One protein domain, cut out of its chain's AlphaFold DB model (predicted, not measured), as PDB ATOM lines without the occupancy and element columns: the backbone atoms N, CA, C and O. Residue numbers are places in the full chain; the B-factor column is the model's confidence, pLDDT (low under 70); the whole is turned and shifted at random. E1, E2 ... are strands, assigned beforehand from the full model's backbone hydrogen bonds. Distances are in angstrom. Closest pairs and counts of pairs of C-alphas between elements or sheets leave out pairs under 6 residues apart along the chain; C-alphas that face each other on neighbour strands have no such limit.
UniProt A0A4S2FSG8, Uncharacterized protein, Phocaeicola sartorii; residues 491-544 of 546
ATOM      1  N   ALA A 491      88.127 119.999 113.436       98.06
ATOM      2  CA  ALA A 491      87.203 120.004 112.314       98.06
ATOM      3  C   ALA A 491      87.924 119.695 111.003       98.06
ATOM      4  O   ALA A 491      89.123 119.935 110.844       98.06
ATOM      5  N   TYR A 492      87.162 119.189 110.038       98.06
ATOM      6  CA  TYR A 492      87.675 118.756 108.747       98.06
ATOM      7  C   TYR A 492      86.806 119.314 107.633       98.06
ATOM      8  O   TYR A 492      85.592 119.127 107.637       98.06
ATOM      9  N   PHE A 493      87.435 119.964 106.659       97.69
ATOM     10  CA  PHE A 493      86.777 120.450 105.452       97.69
ATOM     11  C   PHE A 493      87.563 120.004 104.224       97.69
ATOM     12  O   PHE A 493      88.674 120.485 103.986       97.69
ATOM     13  N   HIS A 494      86.986 119.102 103.437       96.94
ATOM     14  CA  HIS A 494      87.606 118.590 102.222       96.94
ATOM     15  C   HIS A 494      86.796 119.023 100.999       96.94
ATOM     16  O   HIS A 494      85.616 118.698 100.877       96.94
ATOM     17  N   LEU A 495      87.446 119.747 100.087       96.06
ATOM     18  CA  LEU A 495      86.892 120.211  98.821       96.06
ATOM     19  C   LEU A 495      87.407 119.325  97.680       96.06
ATOM     20  O   LEU A 495      88.619 119.231  97.454       96.06
ATOM     21  N   ARG A 496      86.481 118.698  96.956       95.06
ATOM     22  CA  ARG A 496      86.763 117.897  95.765       95.06
ATOM     23  C   ARG A 496      86.990 118.793  94.554       95.06
ATOM     24  O   ARG A 496      86.620 119.968  94.535       95.06
ATOM     25  N   GLU A 497      87.606 118.230  93.523       91.88
ATOM     26  CA  GLU A 497      87.950 118.968  92.300       91.88
ATOM     27  C   GLU A 497      86.722 119.426  91.511       91.88
ATOM     28  O   GLU A 497      86.743 120.493  90.902       91.88
ATOM     29  N   ASP A 498      85.626 118.669  91.594       93.12
ATOM     30  CA  ASP A 498      84.331 119.012  90.996       93.12
ATOM     31  C   ASP A 498      83.571 120.119  91.759       93.12
ATOM     32  O   ASP A 498      82.481 120.525  91.357       93.12
ATOM     33  N   GLY A 499      84.144 120.628  92.855       90.56
ATOM     34  CA  GLY A 499      83.559 121.666  93.698       90.56
ATOM     35  C   GLY A 499      82.579 121.153  94.753       90.56
ATOM     36  O   GLY A 499      82.124 121.950  95.578       90.56
ATOM     37  N   THR A 500      82.271 119.853  94.774       93.50
ATOM     38  CA  THR A 500      81.563 119.233  95.899       93.50
ATOM     39  C   THR A 500      82.492 119.111  97.103       93.50
ATOM     40  O   THR A 500      83.714 119.213  96.992       93.50
ATOM     41  N   PHE A 501      81.927 118.930  98.292       94.75
ATOM     42  CA  PHE A 501      82.719 118.886  99.511       94.75
ATOM     43  C   PHE A 501      82.075 118.016 100.578       94.75
ATOM     44  O   PHE A 501      80.902 117.646 100.496       94.75
ATOM     45  N   ILE A 502      82.872 117.731 101.596       94.62
ATOM     46  CA  ILE A 502      82.479 117.032 102.812       94.62
ATOM     47  C   ILE A 502      83.069 117.758 104.015       94.62
ATOM     48  O   ILE A 502      84.146 118.364 103.948       94.62
ATOM     49  N   THR A 503      82.331 117.709 105.114       95.62
ATOM     50  CA  THR A 503      82.692 118.351 106.375       95.62
ATOM     51  C   THR A 503      82.506 117.378 107.521       95.62
ATOM     52  O   THR A 503      81.538 116.621 107.529       95.62
ATOM     53  N   TRP A 504      83.378 117.461 108.520       95.94
ATOM     54  CA  TRP A 504      83.182 116.812 109.811       95.94
ATOM     55  C   TRP A 504      83.488 117.781 110.937       95.94
ATOM     56  O   TRP A 504      84.472 118.520 110.884       95.94
ATOM     57  N   ASN A 505      82.640 117.737 111.964       96.19
ATOM     58  CA  ASN A 505      82.691 118.607 113.139       96.19
ATOM     59  C   ASN A 505      82.591 120.109 112.802       96.19
ATOM     60  O   ASN A 505      82.922 120.971 113.612       96.19
ATOM     61  N   CYS A 506      82.133 120.438 111.597       96.50
ATOM     62  CA  CYS A 506      81.863 121.798 111.171       96.50
ATOM     63  C   CYS A 506      80.784 121.829 110.090       96.50
ATOM     64  O   CYS A 506      80.366 120.803 109.542       96.50
ATOM     65  N   THR A 507      80.369 123.043 109.755       95.81
ATOM     66  CA  THR A 507      79.609 123.365 108.550       95.81
ATOM     67  C   THR A 507      80.427 124.311 107.679       95.81
ATOM     68  O   THR A 507      81.197 125.124 108.195       95.81
ATOM     69  N   ALA A 508      80.275 124.205 106.358       95.81
ATOM     70  CA  ALA A 508      80.958 125.062 105.396       95.81
ATOM     71  C   ALA A 508      79.956 125.628 104.387       95.81
ATOM     72  O   ALA A 508      79.140 124.892 103.830       95.81
ATOM     73  N   GLN A 509      80.027 126.934 104.144       95.12
ATOM     74  CA  GLN A 509      79.201 127.631 103.157       95.12
ATOM     75  C   GLN A 509      80.051 128.613 102.357       95.12
ATOM     76  O   GLN A 509      81.060 129.122 102.844       95.12
ATOM     77  N   LYS A 510      79.664 128.861 101.105       93.25
ATOM     78  CA  LYS A 510      80.379 129.794 100.235       93.25
ATOM     79  C   LYS A 510      79.687 131.153 100.254       93.25
ATOM     80  O   LYS A 510      78.577 131.282  99.748       93.25
ATOM     81  N   GLU A 511      80.368 132.166 100.775       93.50
ATOM     82  CA  GLU A 511      79.865 133.536 100.897       93.50
ATOM     83  C   GLU A 511      80.897 134.523 100.349       93.50
ATOM     84  O   GLU A 511      82.078 134.464 100.691       93.50
ATOM     85  N   GLY A 512      80.485 135.420  99.446       86.50
ATOM     86  CA  GLY A 512      81.377 136.460  98.913       86.50
ATOM     87  C   GLY A 512      82.681 135.933  98.288       86.50
ATOM     88  O   GLY A 512      83.713 136.592  98.370       86.50
ATOM     89  N   GLY A 513      82.664 134.723  97.711       86.19
ATOM     90  CA  GLY A 513      83.848 134.080  97.126       86.19
ATOM     91  C   GLY A 513      84.792 133.401  98.129       86.19
ATOM     92  O   GLY A 513      85.819 132.867  97.713       86.19
ATOM     93  N   LYS A 514      84.446 133.374  99.420       93.19
ATOM     94  CA  LYS A 514      85.197 132.712 100.495       93.19
ATOM     95  C   LYS A 514      84.389 131.555 101.079       93.19
ATOM     96  O   LYS A 514      83.165 131.538 100.977       93.19
ATOM     97  N   TRP A 515      85.074 130.597 101.692       96.06
ATOM     98  CA  TRP A 515      84.427 129.552 102.484       96.06
ATOM     99  C   TRP A 515      84.330 129.994 103.938       96.06
ATOM    100  O   TRP A 515      85.356 130.172 104.587       96.06
ATOM    101  N   VAL A 516      83.112 130.163 104.440       96.69
ATOM    102  CA  VAL A 516      82.832 130.398 105.856       96.69
ATOM    103  C   VAL A 516      82.679 129.039 106.524       96.69
ATOM    104  O   VAL A 516      81.808 128.259 106.135       96.69
ATOM    105  N   VAL A 517      83.555 128.736 107.486       97.38
ATOM    106  CA  VAL A 517      83.566 127.449 108.200       97.38
ATOM    107  C   VAL A 517      83.278 127.677 109.677       97.38
ATOM    108  O   VAL A 517      84.042 128.365 110.357       97.38
ATOM    109  N   THR A 518      82.197 127.064 110.161       96.62
ATOM    110  CA  THR A 518      81.717 127.194 111.545       96.62
ATOM    111  C   THR A 518      81.853 125.852 112.269       96.62
ATOM    112  O   THR A 518      81.319 124.865 111.754       96.62
ATOM    113  N   PRO A 519      82.555 125.777 113.416       96.94
ATOM    114  CA  PRO A 519      82.678 124.545 114.196       96.94
ATOM    115  C   PRO A 519      81.336 124.109 114.797       96.94
ATOM    116  O   PRO A 519      80.480 124.940 115.095       96.94
ATOM    117  N   ASP A 520      81.162 122.803 115.002       95.62
ATOM    118  CA  ASP A 520      79.955 122.243 115.628       95.62
ATOM    119  C   ASP A 520      79.970 122.320 117.164       95.62
ATOM    120  O   ASP A 520      78.914 122.329 117.795       95.62
ATOM    121  N   GLU A 521      81.158 122.327 117.770       96.31
ATOM    122  CA  GLU A 521      81.366 122.331 119.219       96.31
ATOM    123  C   GLU A 521      82.420 123.386 119.589       96.31
ATOM    124  O   GLU A 521      83.385 123.594 118.855       96.31
ATOM    125  N   ASN A 522      82.269 124.029 120.751       95.44
ATOM    126  CA  ASN A 522      83.175 125.094 121.211       95.44
ATOM    127  C   ASN A 522      84.589 124.603 121.558       95.44
ATOM    128  O   ASN A 522      85.494 125.414 121.716       95.44
ATOM    129  N   THR A 523      84.777 123.293 121.727       96.94
ATOM    130  CA  THR A 523      86.096 122.695 121.968       96.94
ATOM    131  C   THR A 523      86.962 122.652 120.717       96.94
ATOM    132  O   THR A 523      88.158 122.400 120.818       96.94
ATOM    133  N   ILE A 524      86.375 122.865 119.538       98.06
ATOM    134  CA  ILE A 524      87.086 122.809 118.267       98.06
ATOM    135  C   ILE A 524      87.860 124.102 118.069       98.06
ATOM    136  O   ILE A 524      87.271 125.176 117.969       98.06
ATOM    137  N   ASP A 525      89.176 123.975 117.944       97.31
ATOM    138  CA  ASP A 525      90.091 125.093 117.722       97.31
ATOM    139  C   ASP A 525      90.891 124.960 116.419       97.31
ATOM    140  O   ASP A 525      91.505 125.927 115.972       97.31
ATOM    141  N   THR A 526      90.857 123.789 115.775       98.12
ATOM    142  CA  THR A 526      91.695 123.470 114.618       98.12
ATOM    143  C   THR A 526      90.853 122.985 113.442       98.12
ATOM    144  O   THR A 526      90.002 122.108 113.582       98.12
ATOM    145  N   LEU A 527      91.125 123.518 112.248       98.25
ATOM    146  CA  LEU A 527      90.502 123.110 110.988       98.25
ATOM    147  C   LEU A 527      91.540 122.502 110.041       98.25
ATOM    148  O   LEU A 527      92.415 123.211 109.549       98.25
ATOM    149  N   TYR A 528      91.387 121.224 109.702       98.19
ATOM    150  CA  TYR A 528      92.180 120.551 108.671       98.19
ATOM    151  C   TYR A 528      91.490 120.626 107.313       98.19
ATOM    152  O   TYR A 528      90.315 120.274 107.176       98.19
ATOM    153  N   THR A 529      92.213 121.057 106.278       97.62
ATOM    154  CA  THR A 529      91.607 121.244 104.955       97.62
ATOM    155  C   THR A 529      92.574 121.120 103.786       97.62
ATOM    156  O   THR A 529      93.703 121.608 103.846       97.62
ATOM    157  N   ASN A 530      92.112 120.506 102.691       95.94
ATOM    158  CA  ASN A 530      92.863 120.394 101.433       95.94
ATOM    159  C   ASN A 530      92.661 121.610 100.510       95.94
ATOM    160  O   ASN A 530      93.355 121.757  99.502       95.94
ATOM    161  N   THR A 531      91.703 122.493 100.814       92.31
ATOM    162  CA  THR A 531      91.383 123.608  99.924       92.31
ATOM    163  C   THR A 531      92.485 124.658  99.958       92.31
ATOM    164  O   THR A 531      92.935 125.088 101.021       92.31
ATOM    165  N   ARG A 532      92.894 125.140  98.784       89.31
ATOM    166  CA  ARG A 532      93.761 126.323  98.652       89.31
ATOM    167  C   ARG A 532      92.952 127.623  98.549       89.31
ATOM    168  O   ARG A 532      93.531 128.702  98.511       89.31
ATOM    169  N   GLN A 533      91.619 127.527  98.531       90.31
ATOM    170  CA  GLN A 533      90.731 128.688  98.517       90.31
ATOM    171  C   GLN A 533      90.739 129.406  99.876       90.31
ATOM    172  O   GLN A 533      91.107 128.834 100.908       90.31
ATOM    173  N   THR A 534      90.323 130.675  99.863       92.19
ATOM    174  CA  THR A 534      90.266 131.510 101.070       92.19
ATOM    175  C   THR A 534      89.201 130.983 102.027       92.19
ATOM    176  O   THR A 534      88.049 130.791 101.629       92.19
ATOM    177  N   ILE A 535      89.591 130.791 103.285       94.56
ATOM    178  CA  ILE A 535      88.708 130.387 104.379       94.56
ATOM    179  C   ILE A 535      88.542 131.567 105.331       94.56
ATOM    180  O   ILE A 535      89.515 132.235 105.670       94.56
ATOM    181  N   GLN A 536      87.308 131.794 105.760       93.75
ATOM    182  CA  GLN A 536      86.952 132.654 106.875       93.75
ATOM    183  C   GLN A 536      86.492 131.756 108.027       93.75
ATOM    184  O   GLN A 536      85.452 131.104 107.940       93.75
ATOM    185  N   SER A 537      87.308 131.675 109.072       91.88
ATOM    186  CA  SER A 537      87.043 130.884 110.272       91.88
ATOM    187  C   SER A 537      87.906 131.411 111.415       91.88
ATOM    188  O   SER A 537      89.027 131.853 111.162       91.88
ATOM    189  N   ASP A 538      87.406 131.324 112.645       91.75
ATOM    190  CA  ASP A 538      88.167 131.659 113.860       91.75
ATOM    191  C   ASP A 538      89.106 130.515 114.297       91.75
ATOM    192  O   ASP A 538      89.860 130.641 115.259       91.75
ATOM    193  N   LEU A 539      89.071 129.389 113.578       96.31
ATOM    194  CA  LEU A 539      89.873 128.199 113.840       96.31
ATOM    195  C   LEU A 539      91.305 128.345 113.306       96.31
ATOM    196  O   LEU A 539      91.544 128.922 112.241       96.31
ATOM    197  N   LYS A 540      92.266 127.702 113.976       97.12
ATOM    198  CA  LYS A 540      93.615 127.471 113.449       97.12
ATOM    199  C   LYS A 540      93.526 126.588 112.204       97.12
ATOM    200  O   LYS A 540      93.279 125.387 112.290       97.12
ATOM    201  N   VAL A 541      93.752 127.174 111.032       96.81
ATOM    202  CA  VAL A 541      93.681 126.447 109.758       96.81
ATOM    203  C   VAL A 541      94.998 125.729 109.470       96.81
ATOM    204  O   VAL A 541      96.032 126.365 109.279       96.81
ATOM    205  N   ILE A 542      94.941 124.404 109.358       95.69
ATOM    206  CA  ILE A 542      96.041 123.550 108.911       95.69
ATOM    207  C   ILE A 542      95.726 123.053 107.501       95.69
ATOM    208  O   ILE A 542      94.710 122.395 107.255       95.69
ATOM    209  N   LYS A 543      96.609 123.378 106.553       94.44
ATOM    210  CA  LYS A 543      96.530 122.837 105.196       94.44
ATOM    211  C   LYS A 543      97.105 121.430 105.196       94.44
ATOM    212  O   LYS A 543      98.230 121.235 105.640       94.44
ATOM    213  N   VAL A 544      96.326 120.474 104.710       94.12
ATOM    214  CA  VAL A 544      96.843 119.131 104.439       94.12
ATOM    215  C   VAL A 544      97.571 119.146 103.097       94.12
ATOM    216  O   VAL A 544      97.213 119.922 102.200       94.12
TER     217      VAL A 544
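What this domain is: This is residues 491 to 544 of the 546 residues of an uncharacterized protein of Phocaeicola sartorii (UniProt A0A4S2FSG8). Two small sheets make a sandwich: the hairpin of E3 and E4 crosses one face of the four-stranded sheet at 45 degrees, and residues 535 to 536 pair parallel with E4 beside it. The 54 printed residues hold no named helix and six named strands, E1 to E6, class all strand; the larger sheet is mixed, order E2 E1 E5 E6. It is compact, radius of gyration of the C-alphas 10.1 A, spanning 31 by 22 by 15 A.

How they stand to each other: E1, residues 491 to 495, and E2, residues 501 to 504, form an antiparallel hairpin; N 494 and O 502, 3.0 A apart, are within hydrogen-bond range. E3, residues 506 to 511, and E4, residues 514 to 519, form another, with N 509 and O 516 at 3.0 A. The closest C-alphas of E1 and E3, Ala 491 and Cys 506, are 5.7 A apart. E5, residues 526 to 529, is parallel to E1, with N 493 and O 528 at 2.9 A. E6, residues 540 to 543, is parallel to E5, with N 527 and O 540 at 2.9 A.

Where its parts are: E1 begins at C-alpha 491, (87.203, 120.004, 112.314). E3 is 15.7 A long and E4 16.1 A. E6 ends at C-alpha 543, (96.530, 122.837, 105.196).

The domain as a whole: The farthest C-alphas, Asp 498 and Thr 523, are 31.2 A apart. The printed part has no cut and no long link; no printed residue is under 70 in pLDDT.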